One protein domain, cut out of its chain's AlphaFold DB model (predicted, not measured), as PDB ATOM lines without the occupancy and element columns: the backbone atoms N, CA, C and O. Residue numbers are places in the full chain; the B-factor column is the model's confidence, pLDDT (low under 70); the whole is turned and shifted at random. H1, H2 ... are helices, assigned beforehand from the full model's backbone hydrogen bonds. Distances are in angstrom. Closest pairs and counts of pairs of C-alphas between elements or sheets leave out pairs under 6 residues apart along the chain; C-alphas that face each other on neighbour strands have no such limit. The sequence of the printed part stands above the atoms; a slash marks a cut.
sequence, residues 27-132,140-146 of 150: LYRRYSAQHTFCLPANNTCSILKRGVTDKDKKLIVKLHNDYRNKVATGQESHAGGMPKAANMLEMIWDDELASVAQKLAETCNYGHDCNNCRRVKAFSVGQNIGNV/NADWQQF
ATOM      1  N   LEU A  27     -18.378  49.538  21.304       92.75
ATOM      2  CA  LEU A  27     -18.264  48.457  22.284       92.75
ATOM      3  C   LEU A  27     -17.105  47.503  21.960       92.75
ATOM      4  O   LEU A  27     -16.267  47.244  22.816       92.75
ATOM      5  N   TYR A  28     -17.027  47.027  20.718       95.56
ATOM      6  CA  TYR A  28     -16.014  46.064  20.291       95.56
ATOM      7  C   TYR A  28     -14.619  46.681  20.206       95.56
ATOM      8  O   TYR A  28     -13.641  46.049  20.607       95.56
ATOM      9  N   ARG A  29     -14.528  47.954  19.799       92.94
ATOM     10  CA  ARG A  29     -13.258  48.702  19.779       92.94
ATOM     11  C   ARG A  29     -12.646  48.872  21.167       92.94
ATOM     12  O   ARG A  29     -11.428  48.956  21.278       92.94
ATOM     13  N   ARG A  30     -13.466  48.899  22.224       93.69
ATOM     14  CA  ARG A  30     -12.986  48.969  23.615       93.69
ATOM     15  C   ARG A  30     -12.327  47.667  24.078       93.69
ATOM     16  O   ARG A  30     -11.502  47.711  24.983       93.69
ATOM     17  N   TYR A  31     -12.682  46.526  23.483       95.31
ATOM     18  CA  TYR A  31     -12.076  45.236  23.824       95.31
ATOM     19  C   TYR A  31     -10.792  44.964  23.047       95.31
ATOM     20  O   TYR A  31      -9.831  44.454  23.622       95.31
ATOM     21  N   SER A  32     -10.771  45.279  21.750       95.12
ATOM     22  CA  SER A  32      -9.603  45.075  20.894       95.12
ATOM     23  C   SER A  32      -9.692  45.920  19.622       95.12
ATOM     24  O   SER A  32     -10.758  46.044  19.022       95.12
ATOM     25  N   ALA A  33      -8.551  46.434  19.153       93.06
ATOM     26  CA  ALA A  33      -8.452  47.046  17.826       93.06
ATOM     27  C   ALA A  33      -8.636  46.013  16.694       93.06
ATOM     28  O   ALA A  33      -9.030  46.375  15.590       93.06
ATOM     29  N   GLN A  34      -8.393  44.730  16.981       94.44
ATOM     30  CA  GLN A  34      -8.589  43.593  16.077       94.44
ATOM     31  C   GLN A  34      -9.810  42.759  16.486       94.44
ATOM     32  O   GLN A  34      -9.811  41.541  16.326       94.44
ATOM     33  N   HIS A  35     -10.833  43.385  17.073       97.38
ATOM     34  CA  HIS A  35     -12.047  42.660  17.430       97.38
ATOM     35  C   HIS A  35     -12.649  41.977  16.197       97.38
ATOM     36  O   HIS A  35     -12.842  42.616  15.164       97.38
ATOM     37  N   THR A  36     -12.980  40.695  16.319       97.38
ATOM     38  CA  THR A  36     -13.376  39.809  15.222       97.38
ATOM     39  C   THR A  36     -14.569  40.347  14.452       97.38
ATOM     40  O   THR A  36     -14.558  40.350  13.226       97.38
ATOM     41  N   PHE A  37     -15.553  40.919  15.153       96.94
ATOM     42  CA  PHE A  37     -16.702  41.574  14.516       96.94
ATOM     43  C   PHE A  37     -16.307  42.657  13.494       96.94
ATOM     44  O   PHE A  37     -17.030  42.924  12.535       96.94
ATOM     45  N   CYS A  38     -15.168  43.304  13.719       95.88
ATOM     46  CA  CYS A  38     -14.699  44.445  12.951       95.88
ATOM     47  C   CYS A  38     -13.747  44.053  11.820       95.88
ATOM     48  O   CYS A  38     -13.344  44.920  11.043       95.88
ATOM     49  N   LEU A  39     -13.397  42.769  11.707       94.00
ATOM     50  CA  LEU A  39     -12.569  42.279  10.619       94.00
ATOM     51  C   LEU A  39     -13.374  42.251   9.308       94.00
ATOM     52  O   LEU A  39     -14.563  41.906   9.303       94.00
ATOM     53  N   PRO A  40     -12.751  42.619   8.176       93.38
ATOM     54  CA  PRO A  40     -13.365  42.418   6.876       93.38
ATOM     55  C   PRO A  40     -13.435  40.921   6.549       93.38
ATOM     56  O   PRO A  40     -12.623  40.127   7.024       93.38
ATOM     57  N   ALA A  41     -14.385  40.546   5.692       94.94
ATOM     58  CA  ALA A  41     -14.389  39.212   5.104       94.94
ATOM     59  C   ALA A  41     -13.115  39.006   4.274       94.94
ATOM     60  O   ALA A  41     -12.657  39.926   3.590       94.94
ATOM     61  N   ASN A  42     -12.557  37.800   4.323       94.31
ATOM     62  CA  ASN A  42     -11.370  37.461   3.561       94.31
ATOM     63  C   ASN A  42     -11.728  37.327   2.073       94.31
ATOM     64  O   ASN A  42     -12.635  36.585   1.707       94.31
ATOM     65  N   ASN A  43     -11.023  38.063   1.216       93.69
ATOM     66  CA  ASN A  43     -11.267  38.080  -0.225       93.69
ATOM     67  C   ASN A  43     -10.571  36.936  -0.978       93.69
ATOM     68  O   ASN A  43     -10.796  36.790  -2.177       93.69
ATOM     69  N   THR A  44      -9.736  36.134  -0.308       94.06
ATOM     70  CA  THR A  44      -9.049  34.993  -0.929       94.06
ATOM     71  C   THR A  44      -9.884  33.715  -0.924       94.06
ATOM     72  O   THR A  44      -9.578  32.789  -1.672       94.06
ATOM     73  N   CYS A  45     -10.951  33.659  -0.121       92.12
ATOM     74  CA  CYS A  45     -11.900  32.552  -0.103       92.12
ATOM     75  C   CYS A  45     -13.253  32.959  -0.698       92.12
ATOM     76  O   CYS A  45     -13.751  34.070  -0.506       92.12
ATOM     77  N   SER A  46     -13.894  32.014  -1.382       92.00
ATOM     78  CA  SER A  46     -15.249  32.190  -1.903       92.00
ATOM     79  C   SER A  46     -16.277  31.830  -0.834       92.00
ATOM     80  O   SER A  46     -16.537  30.656  -0.576       92.00
ATOM     81  N   ILE A  47     -16.890  32.840  -0.216       91.31
ATOM     82  CA  ILE A  47     -17.973  32.639   0.756       91.31
ATOM     83  C   ILE A  47     -19.270  32.326   0.002       91.31
ATOM     84  O   ILE A  47     -19.910  33.224  -0.544       91.31
ATOM     85  N   LEU A  48     -19.661  31.051  -0.005       90.06
ATOM     86  CA  LEU A  48     -20.843  30.568  -0.734       90.06
ATOM     87  C   LEU A  48     -22.166  30.879  -0.017       90.06
ATOM     88  O   LEU A  48     -23.180  31.129  -0.664       90.06
ATOM     89  N   LYS A  49     -22.167  30.867   1.320       90.62
ATOM     90  CA  LYS A  49     -23.355  31.094   2.153       90.62
ATOM     91  C   LYS A  49     -22.960  31.798   3.446       90.62
ATOM     92  O   LYS A  49     -21.882  31.563   3.986       90.62
ATOM     93  N   ARG A  50     -23.844  32.669   3.932       93.19
ATOM     94  CA  ARG A  50     -23.731  33.354   5.224       93.19
ATOM     95  C   ARG A  50     -24.972  33.088   6.055       93.19
ATOM     96  O   ARG A  50     -26.058  32.903   5.507       93.19
ATOM     97  N   GLY A  51     -24.804  33.187   7.361       93.06
ATOM     98  CA  GLY A  51     -25.879  33.120   8.328       93.06
ATOM     99  C   GLY A  51     -26.318  31.696   8.639       93.06
ATOM    100  O   GLY A  51     -25.972  30.723   7.969       93.06
ATOM    101  N   VAL A  52     -27.124  31.618   9.688       95.50
ATOM    102  CA  VAL A  52     -27.750  30.400  10.192       95.50
ATOM    103  C   VAL A  52     -29.252  30.639  10.142       95.50
ATOM    104  O   VAL A  52     -29.732  31.656  10.648       95.50
ATOM    105  N   THR A  53     -29.992  29.742   9.490       95.94
ATOM    106  CA  THR A  53     -31.451  29.880   9.361       95.94
ATOM    107  C   THR A  53     -32.129  29.710  10.721       95.94
ATOM    108  O   THR A  53     -31.596  29.023  11.583       95.94
ATOM    109  N   ASP A  54     -33.330  30.255  10.936       97.44
ATOM    110  CA  ASP A  54     -34.032  30.085  12.224       97.44
ATOM    111  C   ASP A  54     -34.313  28.616  12.567       97.44
ATOM    112  O   ASP A  54     -34.326  28.230  13.738       97.44
ATOM    113  N   LYS A  55     -34.511  27.778  11.540       96.75
ATOM    114  CA  LYS A  55     -34.612  26.324  11.704       96.75
ATOM    115  C   LYS A  55     -33.306  25.753  12.261       96.75
ATOM    116  O   LYS A  55     -33.343  24.980  13.215       96.75
ATOM    117  N   ASP A  56     -32.175  26.163  11.697       96.69
ATOM    118  CA  ASP A  56     -30.855  25.710  12.128       96.69
ATOM    119  C   ASP A  56     -30.484  26.256  13.509       96.69
ATOM    120  O   ASP A  56     -29.977  25.500  14.327       96.69
ATOM    121  N   LYS A  57     -30.812  27.513  13.834       98.00
ATOM    122  CA  LYS A  57     -30.613  28.079  15.183       98.00
ATOM    123  C   LYS A  57     -31.292  27.211  16.246       98.00
ATOM    124  O   LYS A  57     -30.669  26.828  17.236       98.00
ATOM    125  N   LYS A  58     -32.561  26.850  16.010       98.06
ATOM    126  CA  LYS A  58     -33.334  25.958  16.890       98.06
ATOM    127  C   LYS A  58     -32.703  24.570  16.979       98.06
ATOM    128  O   LYS A  58     -32.604  24.024  18.074       98.06
ATOM    129  N   LEU A  59     -32.264  24.011  15.850       97.12
ATOM    130  CA  LEU A  59     -31.610  22.704  15.814       97.12
ATOM    131  C   LEU A  59     -30.287  22.704  16.593       97.12
ATOM    132  O   LEU A  59     -30.069  21.812  17.402       97.12
ATOM    133  N   ILE A  60     -29.437  23.714  16.401       97.50
ATOM    134  CA  ILE A  60     -28.143  23.852  17.083       97.50
ATOM    135  C   ILE A  60     -28.335  23.897  18.597       97.50
ATOM    136  O   ILE A  60     -27.684  23.138  19.317       97.50
ATOM    137  N   VAL A  61     -29.233  24.759  19.088       98.12
ATOM    138  CA  VAL A  61     -29.517  24.869  20.528       98.12
ATOM    139  C   VAL A  61     -30.091  23.563  21.065       98.12
ATOM    140  O   VAL A  61     -29.619  23.071  22.088       98.12
ATOM    141  N   LYS A  62     -31.041  22.953  20.342       97.75
ATOM    142  CA  LYS A  62     -31.613  21.657  20.719       97.75
ATOM    143  C   LYS A  62     -30.529  20.589  20.871       97.75
ATOM    144  O   LYS A  62     -30.488  19.930  21.900       97.75
ATOM    145  N   LEU A  63     -29.642  20.439  19.884       97.44
ATOM    146  CA  LEU A  63     -28.573  19.438  19.924       97.44
ATOM    147  C   LEU A  63     -27.649  19.655  21.131       97.44
ATOM    148  O   LEU A  63     -27.367  18.706  21.859       97.44
ATOM    149  N   HIS A  64     -27.233  20.897  21.404       97.56
ATOM    150  CA  HIS A  64     -26.437  21.199  22.599       97.56
ATOM    151  C   HIS A  64     -27.180  20.837  23.890       97.56
ATOM    152  O   HIS A  64     -26.595  20.220  24.780       97.56
ATOM    153  N   ASN A  65     -28.462  21.191  23.998       97.81
ATOM    154  CA  ASN A  65     -29.263  20.927  25.190       97.81
ATOM    155  C   ASN A  65     -29.540  19.432  25.396       97.81
ATOM    156  O   ASN A  65     -29.465  18.969  26.532       97.81
ATOM    157  N   ASP A  66     -29.760  18.662  24.326       96.31
ATOM    158  CA  ASP A  66     -29.915  17.204  24.393       96.31
ATOM    159  C   ASP A  66     -28.660  16.553  25.007       96.31
ATOM    160  O   ASP A  66     -28.755  15.756  25.945       96.31
ATOM    161  N   TYR A  67     -27.466  16.942  24.542       94.25
ATOM    162  CA  TYR A  67     -26.200  16.438  25.084       94.25
ATOM    163  C   TYR A  67     -25.932  16.918  26.515       94.25
ATOM    164  O   TYR A  67     -25.530  16.123  27.366       94.25
ATOM    165  N   ARG A  68     -26.207  18.192  26.823       95.44
ATOM    166  CA  ARG A  68     -26.105  18.725  28.194       95.44
ATOM    167  C   ARG A  68     -27.019  17.971  29.155       95.44
ATOM    168  O   ARG A  68     -26.581  17.642  30.254       95.44
ATOM    169  N   ASN A  69     -28.243  17.653  28.741       95.69
ATOM    170  CA  ASN A  69     -29.190  16.870  29.531       95.69
ATOM    171  C   ASN A  69     -28.716  15.422  29.730       95.69
ATOM    172  O   ASN A  69     -28.802  14.885  30.836       95.69
ATOM    173  N   LYS A  70     -28.149  14.801  28.689       93.69
ATOM    174  CA  LYS A  70     -27.560  13.459  28.780       93.69
ATOM    175  C   LYS A  70     -26.437  13.403  29.822       93.69
ATOM    176  O   LYS A  70     -26.420  12.502  30.660       93.69
ATOM    177  N   VAL A  71     -25.547  14.397  29.834       93.12
ATOM    178  CA  VAL A  71     -24.506  14.530  30.868       93.12
ATOM    179  C   VAL A  71     -25.130  14.806  32.239       93.12
ATOM    180  O   VAL A  71     -24.816  14.123  33.211       93.12
ATOM    181  N   ALA A  72     -26.058  15.762  32.331       95.25
ATOM    182  CA  ALA A  72     -26.669  16.168  33.597       95.25
ATOM    183  C   ALA A  72     -27.368  15.013  34.324       95.25
ATOM    184  O   ALA A  72     -27.257  14.884  35.543       95.25
ATOM    185  N   THR A  73     -28.031  14.139  33.570       94.81
ATOM    186  CA  THR A  73     -28.743  12.967  34.092       94.81
ATOM    187  C   THR A  73     -27.842  11.749  34.322       94.81
ATOM    188  O   THR A  73     -28.308  10.749  34.874       94.81
ATOM    189  N   GLY A  74     -26.551  11.826  33.971       92.94
ATOM    190  CA  GLY A  74     -25.596  10.718  34.087       92.94
ATOM    191  C   GLY A  74     -25.844   9.602  33.070       92.94
ATOM    192  O   GLY A  74     -25.508   8.451  33.323       92.94
ATOM    193  N   GLN A  75     -26.484   9.929  31.946       92.81
ATOM    194  CA  GLN A  75     -26.741   9.009  30.836       92.81
ATOM    195  C   GLN A  75     -25.607   9.014  29.803       92.81
ATOM    196  O   GLN A  75     -25.642   8.242  28.846       92.81
ATOM    197  N   GLU A  76     -24.614   9.895  29.956       91.38
ATOM    198  CA  GLU A  76     -23.415   9.862  29.128       91.38
ATOM    199  C   GLU A  76     -22.474   8.755  29.606       91.38
ATOM    200  O   GLU A  76     -21.943   8.820  30.713       91.38
ATOM    201  N   SER A  77     -22.297   7.740  28.760       87.50
ATOM    202  CA  SER A  77     -21.515   6.528  29.007       87.50
ATOM    203  C   SER A  77     -20.143   6.530  28.326       87.50
ATOM    204  O   SER A  77     -19.339   5.637  28.587       87.50
ATOM    205  N   HIS A  78     -19.861   7.491  27.439       83.12
ATOM    206  CA  HIS A  78     -18.528   7.654  26.853       83.12
ATOM    207  C   HIS A  78     -17.503   8.056  27.930       83.12
ATOM    208  O   HIS A  78     -17.860   8.543  29.003       83.12
ATOM    209  N   ALA A  79     -16.218   7.811  27.652       72.44
ATOM    210  CA  ALA A  79     -15.087   8.147  28.527       72.44
ATOM    211  C   ALA A  79     -15.164   7.589  29.971       72.44
ATOM    212  O   ALA A  79     -14.643   8.198  30.902       72.44
ATOM    213  N   GLY A  80     -15.793   6.424  30.166       80.44
ATOM    214  CA  GLY A  80     -15.957   5.811  31.495       80.44
ATOM    215  C   GLY A  80     -17.173   6.317  32.277       80.44
ATOM    216  O   GLY A  80     -17.336   5.963  33.443       80.44
ATOM    217  N   GLY A  81     -18.041   7.094  31.624       85.06
ATOM    218  CA  GLY A  81     -19.223   7.699  32.220       85.06
ATOM    219  C   GLY A  81     -18.924   9.060  32.844       85.06
ATOM    220  O   GLY A  81     -17.892   9.258  33.483       85.06
ATOM    221  N   MET A  82     -19.840  10.013  32.676       87.19
ATOM    222  CA  MET A  82     -19.732  11.329  33.314       87.19
ATOM    223  C   MET A  82     -20.594  11.395  34.583       87.19
ATOM    224  O   MET A  82     -21.721  10.889  34.587       87.19
ATOM    225  N   PRO A  83     -20.111  12.028  35.671       91.06
ATOM    226  CA  PRO A  83     -20.925  12.226  36.861       91.06
ATOM    227  C   PRO A  83     -22.124  13.132  36.556       91.06
ATOM    228  O   PRO A  83     -22.043  14.045  35.733       91.06
ATOM    229  N   LYS A  84     -23.233  12.905  37.270       94.81
ATOM    230  CA  LYS A  84     -24.426  13.757  37.183       94.81
ATOM    231  C   LYS A  84     -24.072  15.199  37.543       94.81
ATOM    232  O   LYS A  84     -23.395  15.446  38.541       94.81
ATOM    233  N   ALA A  85     -24.574  16.150  36.764       95.38
ATOM    234  CA  ALA A  85     -24.346  17.566  37.020       95.38
ATOM    235  C   ALA A  85     -25.459  18.137  37.908       95.38
ATOM    236  O   ALA A  85     -26.638  17.996  37.599       95.38
ATOM    237  N   ALA A  86     -25.086  18.832  38.984       95.69
ATOM    238  CA  ALA A  86     -26.052  19.427  39.910       95.69
ATOM    239  C   ALA A  86     -26.715  20.713  39.378       95.69
ATOM    240  O   ALA A  86     -27.772  21.097  39.865       95.69
ATOM    241  N   ASN A  87     -26.094  21.399  38.407       96.56
ATOM    242  CA  ASN A  87     -26.555  22.705  37.921       96.56
ATOM    243  C   ASN A  87     -26.228  22.934  36.430       96.56
ATOM    244  O   ASN A  87     -25.514  23.867  36.062       96.56
ATOM    245  N   MET A  88     -26.697  22.036  35.558       97.25
ATOM    246  CA  MET A  88     -26.510  22.154  34.107       97.25
ATOM    247  C   MET A  88     -27.718  22.850  33.467       97.25
ATOM    248  O   MET A  88     -28.710  22.205  33.145       97.25
ATOM    249  N   LEU A  89     -27.633  24.168  33.285       97.56
ATOM    250  CA  LEU A  89     -28.738  24.971  32.743       97.56
ATOM    251  C   LEU A  89     -28.948  24.768  31.236       97.56
ATOM    252  O   LEU A  89     -28.012  24.437  30.502       97.56
ATOM    253  N   GLU A  90     -30.167  25.007  30.766       97.56
ATOM    254  CA  GLU A  90     -30.487  25.017  29.338       97.56
ATOM    255  C   GLU A  90     -29.816  26.211  28.636       97.56
ATOM    256  O   GLU A  90     -29.806  27.328  29.156       97.56
ATOM    257  N   MET A  91     -29.228  25.981  27.460       97.88
ATOM    258  CA  MET A  91     -28.690  27.048  26.618       97.88
ATOM    259  C   MET A  91     -29.790  27.671  25.765       97.88
ATOM    260  O   MET A  91     -30.690  26.982  25.287       97.88
ATOM    261  N   ILE A  92     -29.650  28.965  25.503       98.12
ATOM    262  CA  ILE A  92     -30.465  29.711  24.543       98.12
ATOM    263  C   ILE A  92     -29.576  30.264  23.429       98.12
ATOM    264  O   ILE A  92     -28.363  30.405  23.599       98.12
ATOM    265  N   TRP A  93     -30.181  30.569  22.284       98.38
ATOM    266  CA  TRP A  93     -29.485  31.251  21.198       98.38
ATOM    267  C   TRP A  93     -29.211  32.713  21.571       98.38
ATOM    268  O   TRP A  93     -30.088  33.382  22.115       98.38
ATOM    269  N   ASP A  94     -28.028  33.211  21.218       98.25
ATOM    270  CA  ASP A  94     -27.630  34.609  21.387       98.25
ATOM    271  C   ASP A  94     -27.172  35.172  20.032       98.25
ATOM    272  O   ASP A  94     -26.205  34.693  19.428       98.25
ATOM    273  N   ASP A  95     -27.897  36.170  19.518       97.62
ATOM    274  CA  ASP A  95     -27.605  36.762  18.209       97.62
ATOM    275  C   ASP A  95     -26.330  37.628  18.213       97.62
ATOM    276  O   ASP A  95     -25.700  37.774  17.162       97.62
ATOM    277  N   GLU A  96     -25.899  38.160  19.366       97.31
ATOM    278  CA  GLU A  96     -24.626  38.881  19.473       97.31
ATOM    279  C   GLU A  96     -23.467  37.903  19.244       97.31
ATOM    280  O   GLU A  96     -22.640  38.123  18.354       97.31
ATOM    281  N   LEU A  97     -23.465  36.769  19.953       98.31
ATOM    282  CA  LEU A  97     -22.475  35.703  19.763       98.31
ATOM    283  C   LEU A  97     -22.477  35.169  18.330       98.31
ATOM    284  O   LEU A  97     -21.411  35.005  17.732       98.31
ATOM    285  N   ALA A  98     -23.660  34.942  17.755       98.25
ATOM    286  CA  ALA A  98     -23.788  34.473  16.379       98.25
ATOM    287  C   ALA A  98     -23.178  35.453  15.368       98.25
ATOM    288  O   ALA A  98     -22.530  35.035  14.408       98.25
ATOM    289  N   SER A  99     -23.354  36.758  15.585       97.19
ATOM    290  CA  SER A  99     -22.814  37.787  14.696       97.19
ATOM    291  C   SER A  99     -21.281  37.845  14.730       97.19
ATOM    292  O   SER A  99     -20.641  37.947  13.680       97.19
ATOM    293  N   VAL A 100     -20.678  37.694  15.914       97.81
ATOM    294  CA  VAL A 100     -19.218  37.629  16.084       97.81
ATOM    295  C   VAL A 100     -18.665  36.333  15.481       97.81
ATOM    296  O   VAL A 100     -17.678  36.373  14.747       97.81
ATOM    297  N   ALA A 101     -19.327  35.197  15.711       98.25
ATOM    298  CA  ALA A 101     -18.937  33.910  15.135       98.25
ATOM    299  C   ALA A 101     -19.026  33.906  13.600       98.25
ATOM    300  O   ALA A 101     -18.125  33.404  12.930       98.25
ATOM    301  N   GLN A 102     -20.064  34.522  13.024       97.88
ATOM    302  CA  GLN A 102     -20.175  34.683  11.574       97.88
ATOM    303  C   GLN A 102     -19.005  35.497  11.014       97.88
ATOM    304  O   GLN A 102     -18.473  35.144   9.963       97.88
ATOM    305  N   LYS A 103     -18.583  36.555  11.712       97.50
ATOM    306  CA  LYS A 103     -17.434  37.373  11.308       97.50
ATOM    307  C   LYS A 103     -16.126  36.595  11.338       97.50
ATOM    308  O   LYS A 103     -15.336  36.745  10.413       97.50
ATOM    309  N   LEU A 104     -15.942  35.710  12.319       97.62
ATOM    310  CA  LEU A 104     -14.812  34.781  12.324       97.62
ATOM    311  C   LEU A 104     -14.856  33.827  11.126       97.62
ATOM    312  O   LEU A 104     -13.867  33.673  10.422       97.62
ATOM    313  N   ALA A 105     -16.012  33.218  10.855       96.44
ATOM    314  CA  ALA A 105     -16.160  32.302   9.724       96.44
ATOM    315  C   ALA A 105     -15.859  32.987   8.375       96.44
ATOM    316  O   ALA A 105     -15.275  32.379   7.481       96.44
ATOM    317  N   GLU A 106     -16.197  34.273   8.239       96.69
ATOM    318  CA  GLU A 106     -15.899  35.085   7.052       96.69
ATOM    319  C   GLU A 106     -14.402  35.374   6.850       96.69
ATOM    320  O   GLU A 106     -14.020  35.782   5.753       96.69
ATOM    321  N   THR A 107     -13.537  35.163   7.851       95.75
ATOM    322  CA  THR A 107     -12.082  35.284   7.655       95.75
ATOM    323  C   THR A 107     -11.479  34.043   6.996       95.75
ATOM    324  O   THR A 107     -10.321  34.084   6.571       95.75
ATOM    325  N   CYS A 108     -12.241  32.943   6.912       93.88
ATOM    326  CA  CYS A 108     -11.814  31.654   6.361       93.88
ATOM    327  C   CYS A 108     -10.512  31.112   6.973       93.88
ATOM    328  O   CYS A 108      -9.788  30.351   6.335       93.88
ATOM    329  N   ASN A 109     -10.202  31.513   8.207       92.81
ATOM    330  CA  ASN A 109      -9.053  31.007   8.941       92.81
ATOM    331  C   ASN A 109      -9.541  29.941   9.922       92.81
ATOM    332  O   ASN A 109     -10.304  30.251  10.837       92.81
ATOM    333  N   TYR A 110      -9.120  28.692   9.725       93.94
ATOM    334  CA  TYR A 110      -9.448  27.617  10.653       93.94
ATOM    335  C   TYR A 110      -8.579  27.737  11.907       93.94
ATOM    336  O   TYR A 110      -7.453  27.247  11.963       93.94
ATOM    337  N   GLY A 111      -9.104  28.426  12.914       95.62
ATOM    338  CA  GLY A 111      -8.420  28.629  14.179       95.62
ATOM    339  C   GLY A 111      -9.162  29.607  15.071       95.62
ATOM    340  O   GLY A 111      -9.975  30.408  14.605       95.62
ATOM    341  N   HIS A 112      -8.883  29.525  16.368       97.31
ATOM    342  CA  HIS A 112      -9.478  30.436  17.331       97.31
ATOM    343  C   HIS A 112      -8.954  31.858  17.145       97.31
ATOM    344  O   HIS A 112      -7.753  32.080  16.982       97.31
ATOM    345  N   ASP A 113      -9.855  32.830  17.238       97.19
ATOM    346  CA  ASP A 113      -9.475  34.223  17.431       97.19
ATOM    347  C   ASP A 113      -8.996  34.477  18.868       97.19
ATOM    348  O   ASP A 113      -9.138  33.648  19.775       97.19
ATOM    349  N   CYS A 114      -8.395  35.646  19.096       96.69
ATOM    350  CA  CYS A 114      -7.892  35.990  20.418       96.69
ATOM    351  C   CYS A 114      -9.038  36.163  21.432       96.69
ATOM    352  O   CYS A 114     -10.136  36.596  21.085       96.69
ATOM    353  N   ASN A 115      -8.781  35.909  22.720       97.00
ATOM    354  CA  ASN A 115      -9.817  36.012  23.758       97.00
ATOM    355  C   ASN A 115     -10.463  37.407  23.830       97.00
ATOM    356  O   ASN A 115     -11.673  37.501  23.996       97.00
ATOM    357  N   ASN A 116      -9.683  38.485  23.669       96.94
ATOM    358  CA  ASN A 116     -10.214  39.855  23.630       96.94
ATOM    359  C   ASN A 116     -10.914  40.203  22.307       96.94
ATOM    360  O   ASN A 116     -11.666  41.173  22.252       96.94
ATOM    361  N   CYS A 117     -10.683  39.421  21.252       97.25
ATOM    362  CA  CYS A 117     -11.211  39.663  19.917       97.25
ATOM    363  C   CYS A 117     -12.668  39.196  19.770       97.25
ATOM    364  O   CYS A 117     -13.355  39.674  18.875       97.25
ATOM    365  N   ARG A 118     -13.149  38.314  20.657       97.31
ATOM    366  CA  ARG A 118     -14.517  37.764  20.641       97.31
ATOM    367  C   ARG A 118     -15.396  38.202  21.812       97.31
ATOM    368  O   ARG A 118     -16.387  37.544  22.122       97.31
ATOM    369  N   ARG A 119     -14.996  39.245  22.540       97.19
ATOM    370  CA  ARG A 119     -15.703  39.665  23.757       97.19
ATOM    371  C   ARG A 119     -17.008  40.364  23.415       97.19
ATOM    372  O   ARG A 119     -17.049  41.280  22.604       97.19
ATOM    373  N   VAL A 120     -18.052  39.990  24.137       96.19
ATOM    374  CA  VAL A 120     -19.337  40.689  24.133       96.19
ATOM    375  C   VAL A 120     -19.519  41.465  25.431       96.19
ATOM    376  O   VAL A 120     -18.732  41.322  26.373       96.19
ATOM    377  N   LYS A 121     -20.561  42.301  25.492       92.88
ATOM    378  CA  LYS A 121     -20.809  43.163  26.657       92.88
ATOM    379  C   LYS A 121     -21.019  42.374  27.948       92.88
ATOM    380  O   LYS A 121     -20.566  42.799  29.009       92.88
ATOM    381  N   ALA A 122     -21.763  41.277  27.854       93.56
ATOM    382  CA  ALA A 122     -22.376  40.643  29.012       93.56
ATOM    383  C   ALA A 122     -21.457  39.651  29.747       93.56
ATOM    384  O   ALA A 122     -21.565  39.526  30.964       93.56
ATOM    385  N   PHE A 123     -20.565  38.945  29.043       94.94
ATOM    386  CA  PHE A 123     -19.800  37.835  29.623       94.94
ATOM    387  C   PHE A 123     -18.563  37.452  28.788       94.94
ATOM    388  O   PHE A 123     -18.390  37.878  27.646       94.94
ATOM    389  N   SER A 124     -17.690  36.629  29.377       94.19
ATOM    390  CA  SER A 124     -16.564  35.989  28.683       94.19
ATOM    391  C   SER A 124     -17.052  34.910  27.712       94.19
ATOM    392  O   SER A 124     -17.982  34.172  28.025       94.19
ATOM    393  N   VAL A 125     -16.394  34.785  26.556       97.81
ATOM    394  CA  VAL A 125     -16.869  33.959  25.434       97.81
ATOM    395  C   VAL A 125     -15.901  32.810  25.135       97.81
ATOM    396  O   VAL A 125     -14.725  33.031  24.821       97.81
ATOM    397  N   GLY A 126     -16.408  31.578  25.228       97.38
ATOM    398  CA  GLY A 126     -15.750  30.373  24.709       97.38
ATOM    399  C   GLY A 126     -15.983  30.196  23.205       97.38
ATOM    400  O   GLY A 126     -16.745  30.946  22.600       97.38
ATOM    401  N   GLN A 127     -15.328  29.215  22.586       97.31
ATOM    402  CA  GLN A 127     -15.466  28.975  21.149       97.31
ATOM    403  C   GLN A 127     -15.156  27.520  20.805       97.31
ATOM    404  O   GLN A 127     -14.142  26.993  21.248       97.31
ATOM    405  N   ASN A 128     -15.996  26.918  19.965       96.31
ATOM    406  CA  ASN A 128     -15.720  25.669  19.261       96.31
ATOM    407  C   ASN A 128     -15.682  25.969  17.758       96.31
ATOM    408  O   ASN A 128     -16.412  26.845  17.292       96.31
ATOM    409  N   ILE A 129     -14.843  25.257  17.007       94.56
ATOM    410  CA  ILE A 129     -14.719  25.398  15.550       94.56
ATOM    411  C   ILE A 129     -14.791  24.004  14.931       94.56
ATOM    412  O   ILE A 129     -14.198  23.063  15.452       94.56
ATOM    413  N   GLY A 130     -15.524  23.884  13.827       90.88
ATOM    414  CA  GLY A 130     -15.581  22.678  13.012       90.88
ATOM    415  C   GLY A 130     -15.478  23.032  11.535       90.88
ATOM    416  O   GLY A 130     -15.994  24.062  11.102       90.88
ATOM    417  N   ASN A 131     -14.797  22.189  10.768       89.06
ATOM    418  CA  ASN A 131     -14.768  22.245   9.314       89.06
ATOM    419  C   ASN A 131     -14.962  20.842   8.733       89.06
ATOM    420  O   ASN A 131     -14.670  19.835   9.375       89.06
ATOM    421  N   VAL A 132     -15.449  20.792   7.500       86.12
ATOM    422  CA  VAL A 132     -15.489  19.580   6.682       86.12
ATOM    423  C   VAL A 132     -14.915  19.912   5.318       86.12
ATOM    424  O   VAL A 132     -15.053  21.037   4.834       86.12
ATOM    425  N   ASN A 140     -26.585  22.840   2.471       75.50
ATOM    426  CA  ASN A 140     -26.863  22.996   3.896       75.50
ATOM    427  C   ASN A 140     -25.801  22.305   4.758       75.50
ATOM    428  O   ASN A 140     -25.316  21.238   4.398       75.50
ATOM    429  N   ALA A 141     -25.492  22.914   5.904       83.00
ATOM    430  CA  ALA A 141     -24.589  22.342   6.894       83.00
ATOM    431  C   ALA A 141     -25.258  21.174   7.634       83.00
ATOM    432  O   ALA A 141     -26.413  21.287   8.053       83.00
ATOM    433  N   ASP A 142     -24.517  20.085   7.844       88.88
ATOM    434  CA  ASP A 142     -24.916  19.005   8.746       88.88
ATOM    435  C   ASP A 142     -24.509  19.345  10.189       88.88
ATOM    436  O   ASP A 142     -23.410  19.044  10.658       88.88
ATOM    437  N   TRP A 143     -25.409  20.006  10.918       91.81
ATOM    438  CA  TRP A 143     -25.157  20.403  12.307       91.81
ATOM    439  C   TRP A 143     -24.963  19.217  13.262       91.81
ATOM    440  O   TRP A 143     -24.305  19.379  14.291       91.81
ATOM    441  N   GLN A 144     -25.492  18.033  12.939       91.62
ATOM    442  CA  GLN A 144     -25.355  16.839  13.781       91.62
ATOM    443  C   GLN A 144     -23.936  16.261  13.712       91.62
ATOM    444  O   GLN A 144     -23.461  15.684  14.687       91.62
ATOM    445  N   GLN A 145     -23.231  16.468  12.598       89.88
ATOM    446  CA  GLN A 145     -21.827  16.082  12.465       89.88
ATOM    447  C   GLN A 145     -20.908  16.886  13.401       89.88
ATOM    448  O   GLN A 145     -19.941  16.345  13.947       89.88
ATOM    449  N   PHE A 146     -21.203  18.175  13.589       90.50
ATOM    450  CA  PHE A 146     -20.368  19.085  14.378       90.50
ATOM    451  C   PHE A 146     -20.715  19.099  15.867       90.50
ATOM    452  O   PHE A 146     -19.823  19.240  16.701       90.50
TER     453      PHE A 146
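AT A GLANCE: This is residues 27 to 132 and 140 to 146 of the 150 residues of the protein "U12-Sparatoxin-Hju1j_1" of Heteropoda jugulans (UniProt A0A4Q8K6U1). Mostly loops with little regular structure: long helix H2 makes one side, with H5 packed on it; H3 is nearest the middle, near H4, which is near H1. The printed part has 113 residues, with helices H1 to H5 in order and no named strand; the class is all helix, with 43 residues in named elements. It is only just loose, close to compact: radius of gyration of the C-alphas 16.3 A, spans 45 by 33 by 27 A.

IN THESE COORDINATES: Find C-alpha 54 at (-34.032, 30.085, 12.224); H2, residues 54 to 72, runs 26.5 A. H3 is residues 95 to 105, 14.9 A; H1 27 to 31; H4 115 to 118; H5 143 to 146, ending at (-20.368, 19.085, 14.378).

HOW THE PARTS SIT: H2 touches H5 with residues 56 to 63 alone; closest C-alphas: Ile 60 and Trp 143, 6.6 A. H4 is close to but not clearly touching H3 (C-alphas Arg 118 and Val 100, 6.5 A) and H1 (Asn 116 and Tyr 31, 5.7 A). Every O i to N i+4 pair is within hydrogen-bond range in H2 and H3, 0 of 1 in H1, where 2 of 2 O i to N i+3 pairs are; H4 and H5 are too short.

THE WHOLE: H1 to H2 and H2 to H3 are long links. Residues 133 to 139 are cut out, C-alphas 132 and 140 being 12.2 A apart. No printed residue is under 70 pLDDT.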